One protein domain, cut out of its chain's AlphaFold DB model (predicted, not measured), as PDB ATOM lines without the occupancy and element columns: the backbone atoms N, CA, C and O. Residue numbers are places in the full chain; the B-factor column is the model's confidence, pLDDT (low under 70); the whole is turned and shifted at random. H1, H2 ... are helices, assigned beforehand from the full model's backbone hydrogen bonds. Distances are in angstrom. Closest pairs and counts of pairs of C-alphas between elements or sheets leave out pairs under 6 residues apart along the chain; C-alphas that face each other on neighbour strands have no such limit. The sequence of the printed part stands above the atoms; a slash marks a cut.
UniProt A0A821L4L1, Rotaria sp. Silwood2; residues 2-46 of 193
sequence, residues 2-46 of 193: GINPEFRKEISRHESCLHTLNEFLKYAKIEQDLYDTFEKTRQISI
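What this domain is: This is residues 2 to 46 of the 193 residues of a protein of Rotaria sp. Silwood2 (UniProt A0A821L4L1). Look for a flat, open V of two helices: short arm H1 and long arm H2, with the link of residues 17 to 20 at the corner and nothing filling the space between the arms. The printed part has 45 residues with two named helices, H1 then H2, and no named strand; its class is all helix. It is extended, with a radius of gyration of the C-alphas of 16.0 A, and spans 45 by 31 by 6 A.

Where its parts are: Find C-alpha 5 at (28.368, -36.832, 26.782); from there H1, residues 5 to 16, runs 16.7 A. H2, residues 21 to 46, starts at C-alpha 21 (45.654, -19.387, 12.464) and runs 38.2 A to C-alpha 46 (70.953, -30.150, 38.931).

How they stand to each other: A tight link of 4 residues joins H1 to H2, yet the two are apart. In H1 and H2 every O i to N i+4 pair is within hydrogen-bond range.

The domain as a whole: The farthest C-alphas, of Pro 5 and Ile 46, are 44.8 A apart. The printed part has no cut. Look for pLDDT under 70 at residues 2 to 3, 10 to 19 and 42 to 46.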
ATOM      1  N   GLY A   2      33.762 -43.878  30.452       69.69
ATOM      2  CA  GLY A   2      32.600 -43.231  31.086       69.69
ATOM      3  C   GLY A   2      32.678 -41.705  31.150       69.69
ATOM      4  O   GLY A   2      32.502 -41.128  32.215       69.69
ATOM      5  N   ILE A   3      32.988 -41.048  30.033       65.69
ATOM      6  CA  ILE A   3      33.048 -39.584  29.976       65.69
ATOM      7  C   ILE A   3      31.644 -39.067  29.666       65.69
ATOM      8  O   ILE A   3      31.001 -39.543  28.728       65.69
ATOM      9  N   ASN A   4      31.170 -38.109  30.466       77.62
ATOM     10  CA  ASN A   4      29.860 -37.485  30.294       77.62
ATOM     11  C   ASN A   4      29.708 -36.974  28.843       77.62
ATOM     12  O   ASN A   4      30.601 -36.273  28.353       77.62
ATOM     13  N   PRO A   5      28.601 -37.290  28.149       75.31
ATOM     14  CA  PRO A   5      28.368 -36.832  26.782       75.31
ATOM     15  C   PRO A   5      28.395 -35.303  26.635       75.31
ATOM     16  O   PRO A   5      28.768 -34.819  25.569       75.31
ATOM     17  N   GLU A   6      28.075 -34.541  27.684       73.12
ATOM     18  CA  GLU A   6      28.188 -33.077  27.669       73.12
ATOM     19  C   GLU A   6      29.650 -32.607  27.680       73.12
ATOM     20  O   GLU A   6      30.013 -31.745  26.885       73.12
ATOM     21  N   PHE A   7      30.534 -33.253  28.450       72.50
ATOM     22  CA  PHE A   7      31.974 -32.954  28.393       72.50
ATOM     23  C   PHE A   7      32.560 -33.261  27.013       72.50
ATOM     24  O   PHE A   7      33.414 -32.530  26.520       72.50
ATOM     25  N   ARG A   8      32.065 -34.308  26.348       71.00
ATOM     26  CA  ARG A   8      32.511 -34.656  24.995       71.00
ATOM     27  C   ARG A   8      32.100 -33.603  23.957       71.00
ATOM     28  O   ARG A   8      32.864 -33.340  23.031       71.00
ATOM     29  N   LYS A   9      30.922 -32.989  24.115       74.12
ATOM     30  CA  LYS A   9      30.479 -31.864  23.274       74.12
ATOM     31  C   LYS A   9      31.296 -30.605  23.544       74.12
ATOM     32  O   LYS A   9      31.632 -29.906  22.594       74.12
ATOM     33  N   GLU A  10      31.641 -30.341  24.800       65.75
ATOM     34  CA  GLU A  10      32.438 -29.171  25.180       65.75
ATOM     35  C   GLU A  10      33.871 -29.256  24.633       65.75
ATOM     36  O   GLU A  10      34.361 -28.301  24.036       65.75
ATOM     37  N   ILE A  11      34.507 -30.430  24.715       65.19
ATOM     38  CA  ILE A  11      35.831 -30.663  24.111       65.19
ATOM     39  C   ILE A  11      35.770 -30.478  22.588       65.19
ATOM     40  O   ILE A  11      36.587 -29.762  22.019       65.19
ATOM     41  N   SER A  12      34.743 -31.027  21.932       65.50
ATOM     42  CA  SER A  12      34.556 -30.866  20.483       65.50
ATOM     43  C   SER A  12      34.292 -29.406  20.066       65.50
ATOM     44  O   SER A  12      34.714 -28.976  18.989       65.50
ATOM     45  N   ARG A  13      33.637 -28.606  20.918       62.34
ATOM     46  CA  ARG A  13      33.479 -27.153  20.716       62.34
ATOM     47  C   ARG A  13      34.801 -26.409  20.859       62.34
ATOM     48  O   ARG A  13      35.075 -25.523  20.062       62.34
ATOM     49  N   HIS A  14      35.625 -26.779  21.834       59.38
ATOM     50  CA  HIS A  14      36.947 -26.180  22.003       59.38
ATOM     51  C   HIS A  14      37.894 -26.528  20.846       59.38
ATOM     52  O   HIS A  14      38.583 -25.641  20.345       59.38
ATOM     53  N   GLU A  15      37.865 -27.764  20.343       60.81
ATOM     54  CA  GLU A  15      38.654 -28.184  19.174       60.81
ATOM     55  C   GLU A  15      38.217 -27.479  17.876       60.81
ATOM     56  O   GLU A  15      39.042 -27.198  17.011       60.81
ATOM     57  N   SER A  16      36.932 -27.131  17.748       56.38
ATOM     58  CA  SER A  16      36.402 -26.368  16.603       56.38
ATOM     59  C   SER A  16      36.525 -24.843  16.743       56.38
ATOM     60  O   SER A  16      36.280 -24.122  15.775       56.38
ATOM     61  N   CYS A  17      36.929 -24.346  17.917       54.72
ATOM     62  CA  CYS A  17      37.085 -22.922  18.234       54.72
ATOM     63  C   CYS A  17      38.473 -22.362  17.870       54.72
ATOM     64  O   CYS A  17      38.643 -21.149  17.856       54.72
ATOM     65  N   LEU A  18      39.449 -23.196  17.484       59.41
ATOM     66  CA  LEU A  18      40.704 -22.735  16.863       59.41
ATOM     67  C   LEU A  18      40.443 -22.257  15.425       59.41
ATOM     68  O   LEU A  18      40.969 -22.793  14.450       59.41
ATOM     69  N   HIS A  19      39.558 -21.278  15.273       62.31
ATOM     70  CA  HIS A  19      39.006 -20.890  13.982       62.31
ATOM     71  C   HIS A  19      39.940 -19.923  13.236       62.31
ATOM     72  O   HIS A  19      39.736 -19.629  12.053       62.31
ATOM     73  N   THR A  20      41.001 -19.449  13.894       76.31
ATOM     74  CA  THR A  20      42.004 -18.585  13.281       76.31
ATOM     75  C   THR A  20      43.411 -19.136  13.478       76.31
ATOM     76  O   THR A  20      43.795 -19.566  14.562       76.31
ATOM     77  N   LEU A  21      44.223 -19.062  12.418       84.62
ATOM     78  CA  LEU A  21      45.654 -19.387  12.464       84.62
ATOM     79  C   LEU A  21      46.368 -18.651  13.612       84.62
ATOM     80  O   LEU A  21      47.302 -19.174  14.202       84.62
ATOM     81  N   ASN A  22      45.899 -17.448  13.949       86.56
ATOM     82  CA  ASN A  22      46.447 -16.634  15.027       86.56
ATOM     83  C   ASN A  22      46.239 -17.274  16.412       86.56
ATOM     84  O   ASN A  22      47.169 -17.321  17.212       86.56
ATOM     85  N   GLU A  23      45.059 -17.832  16.686       84.88
ATOM     86  CA  GLU A  23      44.817 -18.559  17.939       84.88
ATOM     87  C   GLU A  23      45.681 -19.809  18.032       84.88
ATOM     88  O   GLU A  23      46.322 -20.019  19.058       84.88
ATOM     89  N   PHE A  24      45.786 -20.584  16.950       88.00
ATOM     90  CA  PHE A  24      46.683 -21.739  16.910       88.00
ATOM     91  C   PHE A  24      48.136 -21.342  17.208       88.00
ATOM     92  O   PHE A  24      48.771 -21.937  18.075       88.00
ATOM     93  N   LEU A  25      48.646 -20.295  16.551       89.50
ATOM     94  CA  LEU A  25      50.004 -19.794  16.784       89.50
ATOM     95  C   LEU A  25      50.200 -19.295  18.222       89.50
ATOM     96  O   LEU A  25      51.274 -19.481  18.793       89.50
ATOM     97  N   LYS A  26      49.170 -18.700  18.832       91.44
ATOM     98  CA  LYS A  26      49.202 -18.287  20.238       91.44
ATOM     99  C   LYS A  26      49.324 -19.492  21.171       91.44
ATOM    100  O   LYS A  26      50.152 -19.454  22.078       91.44
ATOM    101  N   TYR A  27      48.538 -20.546  20.954       88.19
ATOM    102  CA  TYR A  27      48.618 -21.764  21.765       88.19
ATOM    103  C   TYR A  27      49.946 -22.495  21.575       88.19
ATOM    104  O   TYR A  27      50.579 -22.838  22.568       88.19
ATOM    105  N   ALA A  28      50.417 -22.635  20.333       87.12
ATOM    106  CA  ALA A  28      51.714 -23.242  20.038       87.12
ATOM    107  C   ALA A  28      52.870 -22.489  20.718       87.12
ATOM    108  O   ALA A  28      53.790 -23.105  21.248       87.12
ATOM    109  N   LYS A  29      52.802 -21.150  20.763       92.44
ATOM    110  CA  LYS A  29      53.793 -20.338  21.478       92.44
ATOM    111  C   LYS A  29      53.754 -20.567  22.991       92.44
ATOM    112  O   LYS A  29      54.804 -20.711  23.599       92.44
ATOM    113  N   ILE A  30      52.563 -20.616  23.591       92.88
ATOM    114  CA  ILE A  30      52.413 -20.892  25.029       92.88
ATOM    115  C   ILE A  30      52.977 -22.275  25.370       92.88
ATOM    116  O   ILE A  30      53.659 -22.428  26.379       92.88
ATOM    117  N   GLU A  31      52.708 -23.277  24.534       91.00
ATOM    118  CA  GLU A  31      53.226 -24.630  24.719       91.00
ATOM    119  C   GLU A  31      54.759 -24.659  24.649       91.00
ATOM    120  O   GLU A  31      55.397 -25.206  25.548       91.00
ATOM    121  N   GLN A  32      55.355 -23.986  23.661       93.69
ATOM    122  CA  GLN A  32      56.810 -23.839  23.562       93.69
ATOM    123  C   GLN A  32      57.412 -23.144  24.797       93.69
ATOM    124  O   GLN A  32      58.360 -23.661  25.384       93.69
ATOM    125  N   ASP A  33      56.833 -22.019  25.232       91.31
ATOM    126  CA  ASP A  33      57.315 -21.255  26.394       91.31
ATOM    127  C   ASP A  33      57.274 -22.103  27.686       91.31
ATOM    128  O   ASP A  33      58.147 -21.985  28.556       91.31
ATOM    129  N   LEU A  34      56.277 -22.987  27.823       94.31
ATOM    130  CA  LEU A  34      56.193 -23.929  28.939       94.31
ATOM    131  C   LEU A  34      57.324 -24.959  28.888       94.31
ATOM    132  O   LEU A  34      57.987 -25.163  29.907       94.31
ATOM    133  N   TYR A  35      57.573 -25.574  27.729       90.81
ATOM    134  CA  TYR A  35      58.676 -26.526  27.566       90.81
ATOM    135  C   TYR A  35      60.031 -25.890  27.891       90.81
ATOM    136  O   TYR A  35      60.799 -26.458  28.670       90.81
ATOM    137  N   ASP A  36      60.282 -24.680  27.395       89.25
ATOM    138  CA  ASP A  36      61.524 -23.951  27.661       89.25
ATOM    139  C   ASP A  36      61.679 -23.626  29.159       89.25
ATOM    140  O   ASP A  36      62.766 -23.748  29.730       89.25
ATOM    141  N   THR A  37      60.581 -23.265  29.834       88.06
ATOM    142  CA  THR A  37      60.579 -22.998  31.282       88.06
ATOM    143  C   THR A  37      60.885 -24.257  32.092       88.06
ATOM    144  O   THR A  37      61.670 -24.191  33.046       88.06
ATOM    145  N   PHE A  38      60.302 -25.399  31.719       83.50
ATOM    146  CA  PHE A  38      60.548 -26.687  32.375       83.50
ATOM    147  C   PHE A  38      61.989 -27.162  32.182       83.50
ATOM    148  O   PHE A  38      62.623 -27.605  33.143       83.50
ATOM    149  N   GLU A  39      62.532 -27.030  30.975       81.69
ATOM    150  CA  GLU A  39      63.915 -27.421  30.699       81.69
ATOM    151  C   GLU A  39      64.900 -26.523  31.460       81.69
ATOM    152  O   GLU A  39      65.854 -27.001  32.081       81.69
ATOM    153  N   LYS A  40      64.604 -25.221  31.541       79.25
ATOM    154  CA  LYS A  40      65.396 -24.268  32.326       79.25
ATOM    155  C   LYS A  40      65.348 -24.551  33.829       79.25
ATOM    156  O   LYS A  40      66.377 -24.467  34.496       79.25
ATOM    157  N   THR A  41      64.189 -24.917  34.383       74.12
ATOM    158  CA  THR A  41      64.095 -25.303  35.805       74.12
ATOM    159  C   THR A  41      64.797 -26.628  36.097       74.12
ATOM    160  O   THR A  41      65.404 -26.760  37.161       74.12
ATOM    161  N   ARG A  42      64.790 -27.588  35.162       69.94
ATOM    162  CA  ARG A  42      65.566 -28.832  35.304       69.94
ATOM    163  C   ARG A  42      67.065 -28.578  35.406       69.94
ATOM    164  O   ARG A  42      67.708 -29.178  36.261       69.94
ATOM    165  N   GLN A  43      67.603 -27.671  34.596       64.94
ATOM    166  CA  GLN A  43      69.028 -27.331  34.642       64.94
ATOM    167  C   GLN A  43      69.413 -26.671  35.975       64.94
ATOM    168  O   GLN A  43      70.399 -27.065  36.593       64.94
ATOM    169  N   ILE A  44      68.577 -25.765  36.494       60.59
ATOM    170  CA  ILE A  44      68.815 -25.105  37.792       60.59
ATOM    171  C   ILE A  44      68.785 -26.113  38.955       60.59
ATOM    172  O   ILE A  44      69.562 -25.989  39.897       60.59
ATOM    173  N   SER A  45      67.927 -27.137  38.889       56.91
ATOM    174  CA  SER A  45      67.810 -28.148  39.950       56.91
ATOM    175  C   SER A  45      68.998 -29.114  40.032       56.91
ATOM    176  O   SER A  45      69.151 -29.781  41.056       56.91
ATOM    177  N   ILE A  46      69.800 -29.237  38.972       59.16
ATOM    178  CA  ILE A  46      70.953 -30.150  38.931       59.16
ATOM    179  C   ILE A  46      72.235 -29.433  39.382       59.16
ATOM    180  O   ILE A  46      73.138 -30.071  39.915       59.16
TER     181      ILE A  46